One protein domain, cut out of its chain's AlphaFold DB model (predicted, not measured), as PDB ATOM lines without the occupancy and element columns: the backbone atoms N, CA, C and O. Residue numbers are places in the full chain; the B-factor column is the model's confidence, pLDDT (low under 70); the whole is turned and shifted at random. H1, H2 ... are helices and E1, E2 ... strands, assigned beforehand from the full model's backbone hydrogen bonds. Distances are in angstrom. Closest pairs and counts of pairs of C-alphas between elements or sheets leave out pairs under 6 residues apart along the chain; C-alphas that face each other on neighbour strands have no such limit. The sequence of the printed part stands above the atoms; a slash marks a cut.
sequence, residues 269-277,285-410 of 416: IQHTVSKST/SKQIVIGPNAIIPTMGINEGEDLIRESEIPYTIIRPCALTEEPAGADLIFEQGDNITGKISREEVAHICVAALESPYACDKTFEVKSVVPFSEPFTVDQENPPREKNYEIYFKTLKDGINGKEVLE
ATOM      1  N   ILE A 269     -21.048  21.339 -47.533       65.56
ATOM      2  CA  ILE A 269     -20.355  22.626 -47.361       65.56
ATOM      3  C   ILE A 269     -19.383  22.826 -48.509       65.56
ATOM      4  O   ILE A 269     -18.370  22.136 -48.596       65.56
ATOM      5  N   GLN A 270     -19.638  23.819 -49.348       62.22
ATOM      6  CA  GLN A 270     -18.627  24.337 -50.258       62.22
ATOM      7  C   GLN A 270     -17.914  25.514 -49.597       62.22
ATOM      8  O   GLN A 270     -18.566  26.431 -49.095       62.22
ATOM      9  N   HIS A 271     -16.582  25.545 -49.685       62.06
ATOM     10  CA  HIS A 271     -15.847  26.795 -49.520       62.06
ATOM     11  C   HIS A 271     -15.146  27.233 -50.809       62.06
ATOM     12  O   HIS A 271     -14.541  26.433 -51.530       62.06
ATOM     13  N   THR A 272     -15.219  28.536 -51.068       54.94
ATOM     14  CA  THR A 272     -14.714  29.194 -52.277       54.94
ATOM     15  C   THR A 272     -13.664  30.234 -51.889       54.94
ATOM     16  O   THR A 272     -13.997  31.277 -51.333       54.94
ATOM     17  N   VAL A 273     -12.385  29.997 -52.200       47.44
ATOM     18  CA  VAL A 273     -11.306  30.959 -51.897       47.44
ATOM     19  C   VAL A 273     -11.122  31.944 -53.051       47.44
ATOM     20  O   VAL A 273     -10.217  31.797 -53.874       47.44
ATOM     21  N   SER A 274     -11.955  32.984 -53.109       39.25
ATOM     22  CA  SER A 274     -11.768  34.043 -54.106       39.25
ATOM     23  C   SER A 274     -10.439  34.773 -53.866       39.25
ATOM     24  O   SER A 274     -10.226  35.414 -52.833       39.25
ATOM     25  N   LYS A 275      -9.502  34.683 -54.819       34.94
ATOM     26  CA  LYS A 275      -8.280  35.494 -54.773       34.94
ATOM     27  C   LYS A 275      -8.653  36.952 -55.030       34.94
ATOM     28  O   LYS A 275      -9.124  37.284 -56.111       34.94
ATOM     29  N   SER A 276      -8.324  37.828 -54.079       33.56
ATOM     30  CA  SER A 276      -8.518  39.289 -54.141       33.56
ATOM     31  C   SER A 276      -7.615  40.013 -55.170       33.56
ATOM     32  O   SER A 276      -7.142  41.126 -54.937       33.56
ATOM     33  N   THR A 277      -7.367  39.403 -56.326       29.86
ATOM     34  CA  THR A 277      -6.718  40.014 -57.489       29.86
ATOM     35  C   THR A 277      -7.744  40.111 -58.609       29.86
ATOM     36  O   THR A 277      -8.137  39.087 -59.165       29.86
ATOM     37  N   SER A 285      -9.305  29.427 -58.143       38.19
ATOM     38  CA  SER A 285      -8.775  28.626 -57.034       38.19
ATOM     39  C   SER A 285      -9.319  27.198 -56.925       38.19
ATOM     40  O   SER A 285     -10.424  26.896 -57.358       38.19
ATOM     41  N   LYS A 286      -8.576  26.350 -56.199       34.00
ATOM     42  CA  LYS A 286      -9.041  25.031 -55.752       34.00
ATOM     43  C   LYS A 286     -10.298  25.171 -54.884       34.00
ATOM     44  O   LYS A 286     -10.236  25.773 -53.816       34.00
ATOM     45  N   GLN A 287     -11.394  24.587 -55.347       44.28
ATOM     46  CA  GLN A 287     -12.634  24.385 -54.602       44.28
ATOM     47  C   GLN A 287     -12.454  23.181 -53.662       44.28
ATOM     48  O   GLN A 287     -11.845  22.183 -54.052       44.28
ATOM     49  N   ILE A 288     -12.976  23.256 -52.437       42.47
ATOM     50  CA  ILE A 288     -13.139  22.080 -51.573       42.47
ATOM     51  C   ILE A 288     -14.609  22.019 -51.186       42.47
ATOM     52  O   ILE A 288     -15.152  22.951 -50.587       42.47
ATOM     53  N   VAL A 289     -15.238  20.904 -51.541       45.50
ATOM     54  CA  VAL A 289     -16.609  20.589 -51.165       45.50
ATOM     55  C   VAL A 289     -16.563  19.486 -50.112       45.50
ATOM     56  O   VAL A 289     -16.164  18.355 -50.385       45.50
ATOM     57  N   ILE A 290     -16.935  19.830 -48.884       47.41
ATOM     58  CA  ILE A 290     -17.108  18.917 -47.758       47.41
ATOM     59  C   ILE A 290     -18.554  18.417 -47.805       47.41
ATOM     60  O   ILE A 290     -19.451  18.948 -47.152       47.41
ATOM     61  N   GLY A 291     -18.782  17.395 -48.623       40.78
ATOM     62  CA  GLY A 291     -20.060  16.698 -48.741       40.78
ATOM     63  C   GLY A 291     -19.823  15.255 -49.191       40.78
ATOM     64  O   GLY A 291     -18.848  14.996 -49.894       40.78
ATOM     65  N   PRO A 292     -20.675  14.290 -48.806       35.47
ATOM     66  CA  PRO A 292     -20.363  12.869 -48.967       35.47
ATOM     67  C   PRO A 292     -20.272  12.360 -50.419       35.47
ATOM     68  O   PRO A 292     -19.798  11.247 -50.595       35.47
ATOM     69  N   ASN A 293     -20.717  13.122 -51.433       34.44
ATOM     70  CA  ASN A 293     -20.793  12.667 -52.838       34.44
ATOM     71  C   ASN A 293     -20.516  13.752 -53.912       34.44
ATOM     72  O   ASN A 293     -20.740  13.504 -55.095       34.44
ATOM     73  N   ALA A 294     -20.074  14.962 -53.554       40.66
ATOM     74  CA  ALA A 294     -19.988  16.075 -54.510       40.66
ATOM     75  C   ALA A 294     -18.640  16.123 -55.258       40.66
ATOM     76  O   ALA A 294     -17.671  16.714 -54.779       40.66
ATOM     77  N   ILE A 295     -18.586  15.533 -56.458       40.12
ATOM     78  CA  ILE A 295     -17.474  15.699 -57.408       40.12
ATOM     79  C   ILE A 295     -17.899  16.711 -58.474       40.12
ATOM     80  O   ILE A 295     -18.600  16.358 -59.420       40.12
ATOM     81  N   ILE A 296     -17.454  17.961 -58.341       45.84
ATOM     82  CA  ILE A 296     -17.610  18.975 -59.391       45.84
ATOM     83  C   ILE A 296     -16.322  18.967 -60.234       45.84
ATOM     84  O   ILE A 296     -15.245  19.229 -59.692       45.84
ATOM     85  N   PRO A 297     -16.379  18.606 -61.533       38.62
ATOM     86  CA  PRO A 297     -15.219  18.695 -62.417       38.62
ATOM     87  C   PRO A 297     -14.828  20.164 -62.635       38.62
ATOM     88  O   PRO A 297     -15.604  21.062 -62.341       38.62
ATOM     89  N   THR A 298     -13.631  20.417 -63.173       43.22
ATOM     90  CA  THR A 298     -13.083  21.765 -63.436       43.22
ATOM     91  C   THR A 298     -14.053  22.688 -64.188       43.22
ATOM     92  O   THR A 298     -14.061  22.716 -65.418       43.22
ATOM     93  N   MET A 299     -14.819  23.463 -63.424       52.31
ATOM     94  CA  MET A 299     -15.779  24.483 -63.848       52.31
ATOM     95  C   MET A 299     -15.425  25.819 -63.186       52.31
ATOM     96  O   MET A 299     -14.613  25.867 -62.254       52.31
ATOM     97  N   GLY A 300     -15.995  26.917 -63.678       60.81
ATOM     98  CA  GLY A 300     -15.848  28.221 -63.038       60.81
ATOM     99  C   GLY A 300     -16.407  28.198 -61.614       60.81
ATOM    100  O   GLY A 300     -17.401  27.529 -61.347       60.81
ATOM    101  N   ILE A 301     -15.796  28.958 -60.698       68.81
ATOM    102  CA  ILE A 301     -16.219  29.034 -59.287       68.81
ATOM    103  C   ILE A 301     -17.728  29.279 -59.159       68.81
ATOM    104  O   ILE A 301     -18.413  28.568 -58.428       68.81
ATOM    105  N   ASN A 302     -18.235  30.259 -59.909       76.12
ATOM    106  CA  ASN A 302     -19.640  30.646 -59.868       76.12
ATOM    107  C   ASN A 302     -20.544  29.524 -60.400       76.12
ATOM    108  O   ASN A 302     -21.553  29.224 -59.779       76.12
ATOM    109  N   GLU A 303     -20.137  28.862 -61.488       78.44
ATOM    110  CA  GLU A 303     -20.872  27.752 -62.109       78.44
ATOM    111  C   GLU A 303     -20.955  26.542 -61.163       78.44
ATOM    112  O   GLU A 303     -22.004  25.919 -61.035       78.44
ATOM    113  N   GLY A 304     -19.863  26.229 -60.455       82.75
ATOM    114  CA  GLY A 304     -19.835  25.161 -59.454       82.75
ATOM    115  C   GLY A 304     -20.711  25.461 -58.234       82.75
ATOM    116  O   GLY A 304     -21.345  24.555 -57.698       82.75
ATOM    117  N   GLU A 305     -20.786  26.728 -57.814       86.62
ATOM    118  CA  GLU A 305     -21.737  27.151 -56.781       86.62
ATOM    119  C   GLU A 305     -23.191  27.067 -57.263       86.62
ATOM    120  O   GLU A 305     -24.048  26.601 -56.517       86.62
ATOM    121  N   ASP A 306     -23.481  27.495 -58.496       86.31
ATOM    122  CA  ASP A 306     -24.828  27.436 -59.075       86.31
ATOM    123  C   ASP A 306     -25.338  25.998 -59.174       86.31
ATOM    124  O   ASP A 306     -26.442  25.719 -58.715       86.31
ATOM    125  N   LEU A 307     -24.502  25.067 -59.648       85.75
ATOM    126  CA  LEU A 307     -24.837  23.641 -59.674       85.75
ATOM    127  C   LEU A 307     -25.190  23.089 -58.289       85.75
ATOM    128  O   LEU A 307     -26.072  22.241 -58.183       85.75
ATOM    129  N   ILE A 308     -24.534  23.553 -57.219       86.88
ATOM    130  CA  ILE A 308     -24.892  23.146 -55.853       86.88
ATOM    131  C   ILE A 308     -26.250  23.725 -55.443       86.88
ATOM    132  O   ILE A 308     -27.057  22.984 -54.883       86.88
ATOM    133  N   ARG A 309     -26.556  24.983 -55.792       85.38
ATOM    134  CA  ARG A 309     -27.885  25.582 -55.551       85.38
ATOM    135  C   ARG A 309     -28.995  24.856 -56.319       85.38
ATOM    136  O   ARG A 309     -30.080  24.671 -55.780       85.38
ATOM    137  N   GLU A 310     -28.715  24.434 -57.549       87.19
ATOM    138  CA  GLU A 310     -29.642  23.700 -58.423       87.19
ATOM    139  C   GLU A 310     -29.781  22.211 -58.059       87.19
ATOM    140  O   GLU A 310     -30.738  21.565 -58.476       87.19
ATOM    141  N   SER A 311     -28.857  21.647 -57.272       83.88
ATOM    142  CA  SER A 311     -28.801  20.199 -56.999       83.88
ATOM    143  C   SER A 311     -29.890  19.649 -56.068       83.88
ATOM    144  O   SER A 311     -29.926  18.440 -55.847       83.88
ATOM    145  N   GLU A 312     -30.717  20.512 -55.467       84.12
ATOM    146  CA  GLU A 312     -31.654  20.194 -54.368       84.12
ATOM    147  C   GLU A 312     -30.988  19.585 -53.107       84.12
ATOM    148  O   GLU A 312     -31.671  19.223 -52.145       84.12
ATOM    149  N   ILE A 313     -29.651  19.491 -53.063       87.31
ATOM    150  CA  ILE A 313     -28.896  19.011 -51.902       87.31
ATOM    151  C   ILE A 313     -28.743  20.166 -50.902       87.31
ATOM    152  O   ILE A 313     -28.155  21.183 -51.266       87.31
ATOM    153  N   PRO A 314     -29.164  20.004 -49.632       88.88
ATOM    154  CA  PRO A 314     -29.000  21.020 -48.594       88.88
ATOM    155  C   PRO A 314     -27.546  21.483 -48.471       88.88
ATOM    156  O   PRO A 314     -26.646  20.662 -48.242       88.88
ATOM    157  N   TYR A 315     -27.303  22.784 -48.620       89.69
ATOM    158  CA  TYR A 315     -25.946  23.309 -48.788       89.69
ATOM    159  C   TYR A 315     -25.601  24.459 -47.840       89.69
ATOM    160  O   TYR A 315     -26.461  25.111 -47.259       89.69
ATOM    161  N   THR A 316     -24.307  24.742 -47.715       92.81
ATOM    162  CA  THR A 316     -23.807  26.031 -47.225       92.81
ATOM    163  C   THR A 316     -22.621  26.434 -48.092       92.81
ATOM    164  O   THR A 316     -21.664  25.668 -48.223       92.81
ATOM    165  N   ILE A 317     -22.670  27.628 -48.686       91.69
ATOM    166  CA  ILE A 317     -21.583  28.169 -49.510       91.69
ATOM    167  C   ILE A 317     -20.898  29.290 -48.728       91.69
ATOM    168  O   ILE A 317     -21.484  30.344 -48.477       91.69
ATOM    169  N   ILE A 318     -19.643  29.046 -48.351       93.06
ATOM    170  CA  ILE A 318     -18.817  29.971 -47.572       93.06
ATOM    171  C   ILE A 318     -17.777  30.597 -48.505       93.06
ATOM    172  O   ILE A 318     -16.921  29.896 -49.054       93.06
ATOM    173  N   ARG A 319     -17.820  31.921 -48.663       92.38
ATOM    174  CA  ARG A 319     -16.863  32.709 -49.455       92.38
ATOM    175  C   ARG A 319     -15.911  33.483 -48.525       92.38
ATOM    176  O   ARG A 319     -16.134  34.666 -48.261       92.38
ATOM    177  N   PRO A 320     -14.866  32.854 -47.955       93.06
ATOM    178  CA  PRO A 320     -13.858  33.593 -47.206       93.06
ATOM    179  C   PRO A 320     -13.150  34.623 -48.094       93.06
ATOM    180  O   PRO A 320     -12.834  34.353 -49.256       93.06
ATOM    181  N   CYS A 321     -12.832  35.785 -47.518       90.50
ATOM    182  CA  CYS A 321     -11.879  36.719 -48.117       90.50
ATOM    183  C   CYS A 321     -10.436  36.150 -48.085       90.50
ATOM    184  O   CYS A 321     -10.218  34.948 -47.927       90.50
ATOM    185  N   ALA A 322      -9.411  36.998 -48.251       90.31
ATOM    186  CA  ALA A 322      -8.023  36.544 -48.348       90.31
ATOM    187  C   ALA A 322      -7.583  35.728 -47.112       90.31
ATOM    188  O   ALA A 322      -7.577  36.240 -45.993       90.31
ATOM    189  N   LEU A 323      -7.197  34.467 -47.324       92.88
ATOM    190  CA  LEU A 323      -6.775  33.569 -46.248       92.88
ATOM    191  C   LEU A 323      -5.401  33.952 -45.683       92.88
ATOM    192  O   LEU A 323      -4.458  34.174 -46.447       92.88
ATOM    193  N   THR A 324      -5.274  33.950 -44.355       92.25
ATOM    194  CA  THR A 324      -4.009  34.143 -43.628       92.25
ATOM    195  C   THR A 324      -3.700  32.977 -42.682       92.25
ATOM    196  O   THR A 324      -4.588  32.226 -42.278       92.25
ATOM    197  N   GLU A 325      -2.422  32.834 -42.320       92.38
ATOM    198  CA  GLU A 325      -1.945  31.907 -41.273       92.38
ATOM    199  C   GLU A 325      -1.944  32.565 -39.874       92.38
ATOM    200  O   GLU A 325      -1.194  32.169 -38.985       92.38
ATOM    201  N   GLU A 326      -2.724  33.633 -39.697       91.69
ATOM    202  CA  GLU A 326      -2.918  34.291 -38.402       91.69
ATOM    203  C   GLU A 326      -3.771  33.395 -37.485       91.69
ATOM    204  O   GLU A 326      -4.517  32.556 -37.992       91.69
ATOM    205  N   PRO A 327      -3.702  33.542 -36.151       92.00
ATOM    206  CA  PRO A 327      -4.569  32.779 -35.255       92.00
ATOM    207  C   PRO A 327      -6.052  33.145 -35.439       92.00
ATOM    208  O   PRO A 327      -6.399  34.257 -35.853       92.00
ATOM    209  N   ALA A 328      -6.954  32.222 -35.108       91.94
ATOM    210  CA  ALA A 328      -8.364  32.534 -34.884       91.94
ATOM    211  C   ALA A 328      -8.549  33.448 -33.657       91.94
ATOM    212  O   ALA A 328      -7.691  33.540 -32.777       91.94
ATOM    213  N   GLY A 329      -9.694  34.130 -33.594       90.44
ATOM    214  CA  GLY A 329     -10.073  34.965 -32.451       90.44
ATOM    215  C   GLY A 329     -10.458  36.401 -32.799       90.44
ATOM    216  O   GLY A 329     -11.201  37.007 -32.037       90.44
ATOM    217  N   ALA A 330     -10.058  36.920 -33.961       91.38
ATOM    218  CA  ALA A 330     -10.470  38.250 -34.415       91.38
ATOM    219  C   ALA A 330     -11.992  38.325 -34.632       91.38
ATOM    220  O   ALA A 330     -12.583  37.351 -35.102       91.38
ATOM    221  N   ASP A 331     -12.626  39.460 -34.323       93.00
ATOM    222  CA  ASP A 331     -14.056  39.653 -34.593       93.00
ATOM    223  C   ASP A 331     -14.362  39.554 -36.091       93.00
ATOM    224  O   ASP A 331     -13.526  39.887 -36.939       93.00
ATOM    225  N   LEU A 332     -15.572  39.098 -36.419       94.75
ATOM    226  CA  LEU A 332     -15.965  38.761 -37.783       94.75
ATOM    227  C   LEU A 332     -17.101  39.631 -38.302       94.75
ATOM    228  O   LEU A 332     -17.994  40.043 -37.564       94.75
ATOM    229  N   ILE A 333     -17.091  39.835 -39.615       93.94
ATOM    230  CA  ILE A 333     -18.199  40.388 -40.383       93.94
ATOM    231  C   ILE A 333     -18.634  39.316 -41.378       93.94
ATOM    232  O   ILE A 333     -17.823  38.831 -42.169       93.94
ATOM    233  N   PHE A 334     -19.916  38.968 -41.310       94.56
ATOM    234  CA  PHE A 334     -20.613  38.143 -42.287       94.56
ATOM    235  C   PHE A 334     -21.446  39.078 -43.160       94.56
ATOM    236  O   PHE A 334     -22.157  39.935 -42.635       94.56
ATOM    237  N   GLU A 335     -21.359  38.919 -44.475       92.00
ATOM    238  CA  GLU A 335     -22.139  39.708 -45.430       92.00
ATOM    239  C   GLU A 335     -22.576  38.819 -46.602       92.00
ATOM    240  O   GLU A 335     -22.160  37.666 -46.715       92.00
ATOM    241  N   GLN A 336     -23.465  39.326 -47.449       91.31
ATOM    242  CA  GLN A 336     -23.932  38.637 -48.645       91.31
ATOM    243  C   GLN A 336     -24.057  39.676 -49.765       91.31
ATOM    244  O   GLN A 336     -24.704  40.707 -49.562       91.31
ATOM    245  N   GLY A 337     -23.454  39.424 -50.926       85.50
ATOM    246  CA  GLY A 337     -23.612  40.283 -52.107       85.50
ATOM    247  C   GLY A 337     -22.367  40.478 -52.983       85.50
ATOM    248  O   GLY A 337     -22.405  41.336 -53.858       85.50
ATOM    249  N   ASP A 338     -21.280  39.741 -52.738       84.00
ATOM    250  CA  ASP A 338     -19.925  39.974 -53.273       84.00
ATOM    251  C   ASP A 338     -19.402  41.399 -52.995       84.00
ATOM    252  O   ASP A 338     -18.677  42.012 -53.788       84.00
ATOM    253  N   ASN A 339     -19.778  41.927 -51.825       81.88
ATOM    254  CA  ASN A 339     -19.531  43.305 -51.401       81.88
ATOM    255  C   ASN A 339     -18.295  43.454 -50.504       81.88
ATOM    256  O   ASN A 339     -17.729  44.554 -50.436       81.88
ATOM    257  N   ILE A 340     -17.850  42.396 -49.809       84.38
ATOM    258  CA  ILE A 340     -16.780  42.539 -48.813       84.38
ATOM    259  C   ILE A 340     -15.388  42.187 -49.327       84.38
ATOM    260  O   ILE A 340     -15.131  41.191 -49.994       84.38
ATOM    261  N   THR A 341     -14.436  43.022 -48.918       87.06
ATOM    262  CA  THR A 341     -13.001  42.761 -49.035       87.06
ATOM    263  C   THR A 341     -12.353  42.826 -47.655       87.06
ATOM    264  O   THR A 341     -12.817  43.543 -46.756       87.06
ATOM    265  N   GLY A 342     -11.296  42.037 -47.472       91.25
ATOM    266  CA  GLY A 342     -10.600  41.872 -46.201       91.25
ATOM    267  C   GLY A 342      -9.737  40.613 -46.187       91.25
ATOM    268  O   GLY A 342      -9.376  40.078 -47.238       91.25
ATOM    269  N   LYS A 343      -9.439  40.133 -44.981       92.88
ATOM    270  CA  LYS A 343      -8.734  38.873 -44.725       92.88
ATOM    271  C   LYS A 343      -9.438  38.056 -43.647       92.88
ATOM    272  O   LYS A 343     -10.252  38.603 -42.907       92.88
ATOM    273  N   ILE A 344      -9.118  36.773 -43.548       94.94
ATOM    274  CA  ILE A 344      -9.562  35.886 -42.469       94.94
ATOM    275  C   ILE A 344      -8.540  34.762 -42.272       94.94
ATOM    276  O   ILE A 344      -7.922  34.318 -43.239       94.94
ATOM    277  N   SER A 345      -8.352  34.285 -41.042       94.75
ATOM    278  CA  SER A 345      -7.467  33.148 -40.802       94.75
ATOM    279  C   SER A 345      -8.082  31.828 -41.266       94.75
ATOM    280  O   SER A 345      -9.299  31.627 -41.219       94.75
ATOM    281  N   ARG A 346      -7.234  30.885 -41.691       93.56
ATOM    282  CA  ARG A 346      -7.683  29.525 -42.049       93.56
ATOM    283  C   ARG A 346      -8.338  28.790 -40.882       93.56
ATOM    284  O   ARG A 346      -9.282  28.038 -41.096       93.56
ATOM    285  N   GLU A 347      -7.823  29.002 -39.674       93.62
ATOM    286  CA  GLU A 347      -8.336  28.406 -38.439       93.62
ATOM    287  C   GLU A 347      -9.780  28.857 -38.170       93.62
ATOM    288  O   GLU A 347     -10.663  28.034 -37.940       93.62
ATOM    289  N   GLU A 348     -10.061  30.153 -38.322       94.69
ATOM    290  CA  GLU A 348     -11.412  30.691 -38.175       94.69
ATOM    291  C   GLU A 348     -12.365  30.143 -39.253       94.69
ATOM    292  O   GLU A 348     -13.482  29.735 -38.942       94.69
ATOM    293  N   VAL A 349     -11.917  30.035 -40.513       94.62
ATOM    294  CA  VAL A 349     -12.711  29.403 -41.586       94.62
ATOM    295  C   VAL A 349     -13.021  27.939 -41.268       94.62
ATOM    296  O   VAL A 349     -14.135  27.492 -41.542       94.62
ATOM    297  N   ALA A 350     -12.096  27.198 -40.652       93.12
ATOM    298  CA  ALA A 350     -12.351  25.826 -40.214       93.12
ATOM    299  C   ALA A 350     -13.430  25.769 -39.117       93.12
ATOM    300  O   ALA A 350     -14.350  24.955 -39.219       93.12
ATOM    301  N   HIS A 351     -13.382  26.664 -38.124       93.62
ATOM    302  CA  HIS A 351     -14.419  26.757 -37.089       93.62
ATOM    303  C   HIS A 351     -15.801  27.102 -37.668       93.62
ATOM    304  O   HIS A 351     -16.790  26.463 -37.306       93.62
ATOM    305  N   ILE A 352     -15.878  28.044 -38.615       94.50
ATOM    306  CA  ILE A 352     -17.137  28.405 -39.290       94.50
ATOM    307  C   ILE A 352     -17.684  27.214 -40.092       94.50
ATOM    308  O   ILE A 352     -18.886  26.956 -40.037       94.50
ATOM    309  N   CYS A 353     -16.827  26.454 -40.791       93.62
ATOM    310  CA  CYS A 353     -17.241  25.229 -41.487       93.62
ATOM    311  C   CYS A 353     -17.873  24.213 -40.522       93.62
ATOM    312  O   CYS A 353     -18.943  23.684 -40.811       93.62
ATOM    313  N   VAL A 354     -17.244  23.953 -39.370       92.62
ATOM    314  CA  VAL A 354     -17.781  23.015 -38.367       92.62
ATOM    315  C   VAL A 354     -19.121  23.512 -37.818       92.62
ATOM    316  O   VAL A 354     -20.103  22.772 -37.844       92.62
ATOM    317  N   ALA A 355     -19.210  24.782 -37.418       93.06
ATOM    318  CA  ALA A 355     -20.447  25.351 -36.882       93.06
ATOM    319  C   ALA A 355     -21.598  25.386 -37.912       93.06
ATOM    320  O   ALA A 355     -22.764  25.221 -37.549       93.06
ATOM    321  N   ALA A 356     -21.292  25.558 -39.202       92.94
ATOM    322  CA  ALA A 356     -22.284  25.524 -40.275       92.94
ATOM    323  C   ALA A 356     -22.882  24.120 -40.505       92.94
ATOM    324  O   ALA A 356     -24.053  24.014 -40.884       92.94
ATOM    325  N   LEU A 357     -22.136  23.035 -40.233       90.12
ATOM    326  CA  LEU A 357     -22.688  21.671 -40.276       90.12
ATOM    327  C   LEU A 357     -23.810  21.506 -39.245       90.12
ATOM    328  O   LEU A 357     -24.878  20.985 -39.575       90.12
ATOM    329  N   GLU A 358     -23.598  22.008 -38.030       89.31
ATOM    330  CA  GLU A 358     -24.522  21.849 -36.903       89.31
ATOM    331  C   GLU A 358     -25.689  22.852 -36.941       89.31
ATOM    332  O   GLU A 358     -26.824  22.493 -36.627       89.31
ATOM    333  N   SER A 359     -25.460  24.090 -37.397       90.12
ATOM    334  CA  SER A 359     -26.481  25.148 -37.395       90.12
ATOM    335  C   SER A 359     -27.534  24.983 -38.502       90.12
ATOM    336  O   SER A 359     -27.184  25.050 -39.683       90.12
ATOM    337  N   PRO A 360     -28.841  24.848 -38.204       91.19
ATOM    338  CA  PRO A 360     -29.872  24.840 -39.245       91.19
ATOM    339  C   PRO A 360     -29.991  26.194 -39.969       91.19
ATOM    340  O   PRO A 360     -30.409  26.226 -41.119       91.19
ATOM    341  N   TYR A 361     -29.567  27.299 -39.346       92.50
ATOM    342  CA  TYR A 361     -29.638  28.650 -39.924       92.50
ATOM    343  C   TYR A 361     -28.584  28.901 -41.012       92.50
ATOM    344  O   TYR A 361     -28.724  29.846 -41.783       92.50
ATOM    345  N   ALA A 362     -27.551  28.058 -41.096       91.62
ATOM    346  CA  ALA A 362     -26.575  28.068 -42.185       91.62
ATOM    347  C   ALA A 362     -27.045  27.288 -43.435       91.62
ATOM    348  O   ALA A 362     -26.348  27.295 -44.450       91.62
ATOM    349  N   CYS A 363     -28.192  26.598 -43.372       90.62
ATOM    350  CA  CYS A 363     -28.727  25.827 -44.494       90.62
ATOM    351  C   CYS A 363     -29.213  26.746 -45.620       90.62
ATOM    352  O   CYS A 363     -29.869  27.757 -45.367       90.62
ATOM    353  N   ASP A 364     -28.855  26.386 -46.848       90.88
ATOM    354  CA  ASP A 364     -29.190  27.042 -48.113       90.88
ATOM    355  C   ASP A 364     -28.784  28.530 -48.161       90.88
ATOM    356  O   ASP A 364     -29.349  29.355 -48.882       90.88
ATOM    357  N   LYS A 365     -27.737  28.871 -47.395       91.62
ATOM    358  CA  LYS A 365     -27.102  30.193 -47.375       91.62
ATOM    359  C   LYS A 365     -25.848  30.212 -48.244       91.62
ATOM    360  O   LYS A 365     -24.985  29.337 -48.149       91.62
ATOM    361  N   THR A 366     -25.706  31.281 -49.024       92.12
ATOM    362  CA  THR A 366     -24.411  31.766 -49.520       92.12
ATOM    363  C   THR A 366     -24.036  33.002 -48.708       92.12
ATOM    364  O   THR A 366     -24.873  33.891 -48.546       92.12
ATOM    365  N   PHE A 367     -22.813  33.069 -48.185       93.38
ATOM    366  CA  PHE A 367     -22.316  34.255 -47.483       93.38
ATOM    367  C   PHE A 367     -20.801  34.413 -47.613       93.38
ATOM    368  O   PHE A 367     -20.056  33.439 -47.756       93.38
ATOM    369  N   GLU A 368     -20.349  35.656 -47.520       92.50
ATOM    370  CA  GLU A 368     -18.942  36.013 -47.402       92.50
ATOM    371  C   GLU A 368     -18.563  36.231 -45.937       92.50
ATOM    372  O   GLU A 368     -19.397  36.614 -45.111       92.50
ATOM    373  N   VAL A 369     -17.285  36.027 -45.610       94.38
ATOM    374  CA  VAL A 369     -16.783  36.284 -44.255       94.38
ATOM    375  C   VAL A 369     -15.377  36.885 -44.239       94.38
ATOM    376  O   VAL A 369     -14.476  36.459 -44.973       94.38
ATOM    377  N   LYS A 370     -15.185  37.874 -43.358       94.19
ATOM    378  CA  LYS A 370     -13.893  38.513 -43.073       94.19
ATOM    379  C   LYS A 370     -13.699  38.807 -41.589       94.19
ATOM    380  O   LYS A 370     -14.662  38.941 -40.841       94.19
ATOM    381  N   SER A 371     -12.445  39.007 -41.207       94.12
ATOM    382  CA  SER A 371     -12.051  39.685 -39.974       94.12
ATOM    383  C   SER A 371     -12.348  41.189 -40.039       94.12
ATOM    384  O   SER A 371     -12.271  41.802 -41.112       94.12
ATOM    385  N   VAL A 372     -12.632  41.802 -38.887       93.19
ATOM    386  CA  VAL A 372     -12.643  43.268 -38.720       93.19
ATOM    387  C   VAL A 372     -11.247  43.885 -38.854       93.19
ATOM    388  O   VAL A 372     -11.132  45.074 -39.150       93.19
ATOM    389  N   VAL A 373     -10.190  43.096 -38.633       92.00
ATOM    390  CA  VAL A 373      -8.801  43.568 -38.624       92.00
ATOM    391  C   VAL A 373      -8.376  43.913 -40.057       92.00
ATOM    392  O   VAL A 373      -8.476  43.057 -40.947       92.00
ATOM    393  N   PRO A 374      -7.894  45.143 -40.321       89.19
ATOM    394  CA  PRO A 374      -7.523  45.559 -41.665       89.19
ATOM    395  C   PRO A 374      -6.343  44.736 -42.191       89.19
ATOM    396  O   PRO A 374      -5.488  44.271 -41.440       89.19
ATOM    397  N   PHE A 375      -6.263  44.576 -43.515       86.12
ATOM    398  CA  PHE A 375      -5.236  43.740 -44.153       86.12
ATOM    399  C   PHE A 375      -3.796  44.142 -43.771       86.12
ATOM    400  O   PHE A 375      -2.919  43.286 -43.695       86.12
ATOM    401  N   SER A 376      -3.570  45.431 -43.503       87.62
ATOM    402  CA  SER A 376      -2.280  46.023 -43.134       87.62
ATOM    403  C   SER A 376      -1.769  45.676 -41.733       87.62
ATOM    404  O   SER A 376      -0.585  45.879 -41.475       87.62
ATOM    405  N   GLU A 377      -2.622  45.197 -40.826       89.38
ATOM    406  CA  GLU A 377      -2.280  44.999 -39.411       89.38
ATOM    407  C   GLU A 377      -2.352  43.513 -39.049       89.38
ATOM    408  O   GLU A 377      -3.391  42.896 -39.289       89.38
ATOM    409  N   PRO A 378      -1.289  42.894 -38.506       88.75
ATOM    410  CA  PRO A 378      -1.332  41.487 -38.133       88.75
ATOM    411  C   PRO A 378      -2.273  41.271 -36.943       88.75
ATOM    412  O   PRO A 378      -2.198  42.003 -35.957       88.75
ATOM    413  N   PHE A 379      -3.129  40.250 -37.005       89.44
ATOM    414  CA  PHE A 379      -3.882  39.837 -35.818       89.44
ATOM    415  C   PHE A 379      -3.009  38.966 -34.910       89.44
ATOM    416  O   PHE A 379      -2.382  38.008 -35.365       89.44
ATOM    417  N   THR A 380      -2.996  39.274 -33.614       89.12
ATOM    418  CA  THR A 380      -2.300  38.490 -32.589       89.12
ATOM    419  C   THR A 380      -3.208  38.257 -31.392       89.12
ATOM    420  O   THR A 380      -3.930  39.161 -30.976       89.12
ATOM    421  N   VAL A 381      -3.125  37.064 -30.807       88.06
ATOM    422  CA  VAL A 381      -3.854  36.705 -29.588       88.06
ATOM    423  C   VAL A 381      -3.136  37.281 -28.371       88.06
ATOM    424  O   VAL A 381      -1.968  36.970 -28.134       88.06
ATOM    425  N   ASP A 382      -3.847  38.097 -27.596       87.38
ATOM    426  CA  ASP A 382      -3.424  38.500 -26.256       87.38
ATOM    427  C   ASP A 382      -3.477  37.279 -25.321       87.38
ATOM    428  O   ASP A 382      -4.494  36.590 -25.236       87.38
ATOM    429  N   GLN A 383      -2.364  36.981 -24.649       85.62
ATOM    430  CA  GLN A 383      -2.262  35.847 -23.726       85.62
ATOM    431  C   GLN A 383      -2.860  36.152 -22.348       85.62
ATOM    432  O   GLN A 383      -3.254  35.220 -21.646       85.62
ATOM    433  N   GLU A 384      -2.942  37.427 -21.953       86.94
ATOM    434  CA  GLU A 384      -3.515  37.840 -20.665       86.94
ATOM    435  C   GLU A 384      -5.048  37.920 -20.731       86.94
ATOM    436  O   GLU A 384      -5.734  37.656 -19.742       86.94
ATOM    437  N   ASN A 385      -5.592  38.223 -21.913       85.81
ATOM    438  CA  ASN A 385      -7.026  38.248 -22.192       85.81
ATOM    439  C   ASN A 385      -7.333  37.572 -23.547       85.81
ATOM    440  O   ASN A 385      -7.581  38.263 -24.541       85.81
ATOM    441  N   PRO A 386      -7.320  36.225 -23.611       84.25
ATOM    442  CA  PRO A 386      -7.553  35.502 -24.855       84.25
ATOM    443  C   PRO A 386      -8.956  35.776 -25.424       84.25
ATOM    444  O   PRO A 386      -9.919  35.910 -24.655       84.25
ATOM    445  N   PRO A 387      -9.111  35.816 -26.763       84.00
ATOM    446  CA  PRO A 387     -10.412  35.920 -27.407       84.00
ATOM    447  C   PRO A 387     -11.373  34.848 -26.896       84.00
ATOM    448  O   PRO A 387     -11.022  33.673 -26.784       84.00
ATOM    449  N   ARG A 388     -12.606  35.255 -26.589       83.88
ATOM    450  CA  ARG A 388     -13.648  34.319 -26.160       83.88
ATOM    451  C   ARG A 388     -14.066  33.429 -27.325       83.88
ATOM    452  O   ARG A 388     -14.079  33.865 -28.475       83.88
ATOM    453  N   GLU A 389     -14.474  32.208 -27.001       85.75
ATOM    454  CA  GLU A 389     -15.095  31.300 -27.960       85.75
ATOM    455  C   GLU A 389     -16.314  31.968 -28.619       85.75
ATOM    456  O   GLU A 389     -17.170  32.552 -27.943       85.75
ATOM    457  N   LYS A 390     -16.367  31.932 -29.955       89.88
ATOM    458  CA  LYS A 390     -17.404  32.615 -30.732       89.88
ATOM    459  C   LYS A 390     -18.610  31.715 -30.946       89.88
ATOM    460  O   LYS A 390     -18.486  30.596 -31.432       89.88
ATOM    461  N   ASN A 391     -19.800  32.256 -30.702       92.25
ATOM    462  CA  ASN A 391     -21.042  31.599 -31.082       92.25
ATOM    463  C   ASN A 391     -21.450  31.987 -32.517       92.25
ATOM    464  O   ASN A 391     -22.127  32.998 -32.728       92.25
ATOM    465  N   TYR A 392     -21.035  31.185 -33.503       93.56
ATOM    466  CA  TYR A 392     -21.289  31.434 -34.932       93.56
ATOM    467  C   TYR A 392     -22.783  31.460 -35.306       93.56
ATOM    468  O   TYR A 392     -23.175  32.154 -36.243       93.56
ATOM    469  N   GLU A 393     -23.633  30.790 -34.523       92.56
ATOM    470  CA  GLU A 393     -25.097  30.760 -34.661       92.56
ATOM    471  C   GLU A 393     -25.728  32.159 -34.761       92.56
ATOM    472  O   GLU A 393     -26.712  32.363 -35.476       92.56
ATOM    473  N   ILE A 394     -25.162  33.134 -34.039       93.81
ATOM    474  CA  ILE A 394     -25.647  34.520 -34.021       93.81
ATOM    475  C   ILE A 394     -25.496  35.149 -35.411       93.81
ATOM    476  O   ILE A 394     -26.407  35.833 -35.870       93.81
ATOM    477  N   TYR A 395     -24.386  34.873 -36.100       93.75
ATOM    478  CA  TYR A 395     -24.122  35.377 -37.446       93.75
ATOM    479  C   TYR A 395     -25.012  34.678 -38.476       93.75
ATOM    480  O   TYR A 395     -25.657  35.361 -39.270       93.75
ATOM    481  N   PHE A 396     -25.143  33.346 -38.415       94.00
ATOM    482  CA  PHE A 396     -26.012  32.595 -39.334       94.00
ATOM    483  C   PHE A 396     -27.472  33.079 -39.289       94.00
ATOM    484  O   PHE A 396     -28.108  33.220 -40.331       94.00
ATOM    485  N   LYS A 397     -27.981  33.444 -38.104       94.00
ATOM    486  CA  LYS A 397     -29.326  34.030 -37.925       94.00
ATOM    487  C   LYS A 397     -29.529  35.404 -38.572       94.00
ATOM    488  O   LYS A 397     -30.675  35.809 -38.746       94.00
ATOM    489  N   THR A 398     -28.460  36.120 -38.922       93.38
ATOM    490  CA  THR A 398     -28.555  37.401 -39.649       93.38
ATOM    491  C   THR A 398     -28.582  37.240 -41.172       93.38
ATOM    492  O   THR A 398     -28.901  38.201 -41.872       93.38
ATOM    493  N   LEU A 399     -28.292  36.038 -41.690       93.00
ATOM    494  CA  LEU A 399     -28.227  35.759 -43.124       93.00
ATOM    495  C   LEU A 399     -29.620  35.575 -43.737       93.00
ATOM    496  O   LEU A 399     -30.438  34.773 -43.273       93.00
ATOM    497  N   LYS A 400     -29.862  36.262 -44.848       92.12
ATOM    498  CA  LYS A 400     -31.097  36.170 -45.631       92.12
ATOM    499  C   LYS A 400     -31.047  34.989 -46.598       92.12
ATOM    500  O   LYS A 400     -29.977  34.580 -47.052       92.12
ATOM    501  N   ASP A 401     -32.220  34.448 -46.901       89.62
ATOM    502  CA  ASP A 401     -32.414  33.418 -47.922       89.62
ATOM    503  C   ASP A 401     -32.268  33.998 -49.336       89.62
ATOM    504  O   ASP A 401     -32.545  35.175 -49.563       89.62
ATOM    505  N   GLY A 402     -31.831  33.169 -50.286       83.94
ATOM    506  CA  GLY A 402     -31.756  33.508 -51.714       83.94
ATOM    507  C   GLY A 402     -30.594  34.411 -52.151       83.94
ATOM    508  O   GLY A 402     -30.269  34.416 -53.335       83.94
ATOM    509  N   ILE A 403     -29.932  35.124 -51.231       85.75
ATOM    510  CA  ILE A 403     -28.857  36.069 -51.582       85.75
ATOM    511  C   ILE A 403     -27.603  35.324 -52.054       85.75
ATOM    512  O   ILE A 403     -27.048  34.503 -51.320       85.75
ATOM    513  N   ASN A 404     -27.143  35.613 -53.277       79.94
ATOM    514  CA  ASN A 404     -26.084  34.844 -53.957       79.94
ATOM    515  C   ASN A 404     -24.950  35.687 -54.591       79.94
ATOM    516  O   ASN A 404     -24.053  35.118 -55.218       79.94
ATOM    517  N   GLY A 405     -24.990  37.018 -54.454       71.56
ATOM    518  CA  GLY A 405     -24.003  37.949 -55.030       71.56
ATOM    519  C   GLY A 405     -24.267  38.418 -56.467       71.56
ATOM    520  O   GLY A 405     -23.668  39.391 -56.918       71.56
ATOM    521  N   LYS A 406     -25.213  37.805 -57.188       67.69
ATOM    522  CA  LYS A 406     -25.527  38.167 -58.584       67.69
ATOM    523  C   LYS A 406     -26.543  39.299 -58.731       67.69
ATOM    524  O   LYS A 406     -26.653  39.863 -59.814       67.69
ATOM    525  N   GLU A 407     -27.230  39.682 -57.658       63.47
ATOM    526  CA  GLU A 407     -28.272  40.726 -57.645       63.47
ATOM    527  C   GLU A 407     -27.815  42.075 -58.227       63.47
ATOM    528  O   GLU A 407     -28.610  42.804 -58.819       63.47
ATOM    529  N   VAL A 408     -26.522  42.401 -58.115       48.81
ATOM    530  CA  VAL A 408     -25.934  43.626 -58.687       48.81
ATOM    531  C   VAL A 408     -25.909  43.591 -60.225       48.81
ATOM    532  O   VAL A 408     -25.958  44.642 -60.861       48.81
ATOM    533  N   LEU A 409     -25.876  42.402 -60.839       47.94
ATOM    534  CA  LEU A 409     -25.919  42.219 -62.296       47.94
ATOM    535  C   LEU A 409     -27.351  42.249 -62.857       47.94
ATOM    536  O   LEU A 409     -27.533  42.547 -64.035       47.94
ATOM    537  N   GLU A 410     -28.364  41.971 -62.033       47.31
ATOM    538  CA  GLU A 410     -29.771  41.912 -62.462       47.31
ATOM    539  C   GLU A 410     -30.499  43.266 -62.412       47.31
ATOM    540  O   GLU A 410     -31.636  43.369 -62.876       47.31
TER     541      GLU A 410
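Overview. This is residues 269 to 277 and 285 to 410 of the 416 residues of the protein "NAD(P)-bd_dom domain-containing protein" of Kingdonia uniflora (UniProt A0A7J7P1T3). A strongly twisted wall of five strands, in the order E2, E1, E3, E7, E5, has the long helix H2 over one face and the shorter H1 over the opposite face. At the end of the wall where E3 finishes sits the small parallel pair E4 and E6, and from that side the loop of residues 372 to 392 swings far out before returning to the short helix H3. The printed part has 135 residues, with three named helices and seven named strands in the order E1, E2, H1, E3, E4, E5, E6, H2, E7, H3, and the large sheet is mixed. The class is mixed, helices and strands, though under half of the residues are in named elements. The whole is compact, with a radius of gyration of the C-alphas of 14.9 A and spans of 48 by 33 by 28 A.

Along the chain. Start with the sheet: E7, residues 365 to 371, runs 19.3 A from C-alpha 365 at (-27.102, 30.193, -47.375). Beside it find E3, residues 315 to 320, 15.9 A, and E5, residues 332 to 335, 9.9 A. E1, residues 269 to 271, begins at C-alpha 269 at (-20.355, 22.626, -47.361); E2 is residues 288 to 290. The small pair is E4, residues 322 to 324, and E6, residues 343 to 345. H2, residues 346 to 358, spans 19.2 A; H1, residues 301 to 310, spans 14.5 A; H3, residues 393 to 396, ends at C-alpha 396 at (-26.012, 32.595, -39.334).

Arrangement. E3 and E7 are parallel, with N 317 and O 365 at 2.9 A. On the other side of E3, E1 is parallel to it, N 318 and O 270 at 2.9 A. The edge strands are antiparallel to their neighbours: E2 to E1, N 290 and O 269 at 2.7 A, and E5 to E7, N 368 and O 335 at 2.8 A. H2 is on one face of the sheet and makes two layers with it, one of helix and one of strands; the closest C-alphas of H2 and E3 are those of Val 349 and Pro 320, 7.1 A apart. H1, on the opposite face, lies over E1 and E3 at a height over the sheet of 9.7 A, along the strands. E3 runs on into E4 at 76 degrees; E4 and E6 are parallel, N 324 and O 344 at 2.9 A. H3 only grazes the sheet, with residues 395 to 396. Every O i to N i+4 pair is within hydrogen-bond range in H1, and 8 of 9 in H2; H3 is too short for such a pair.

Size, cuts and confidence. Look to Glu 384 and Glu 410 for the farthest C-alphas, 49.5 A apart. Residues 278 to 284 are not printed, and C-alphas 277 and 285 are 11.6 A apart across the cut. The link E7 to H3 is long. Confidence is under 70 in residues 269 to 277, 285 to 301 and 406 to 410.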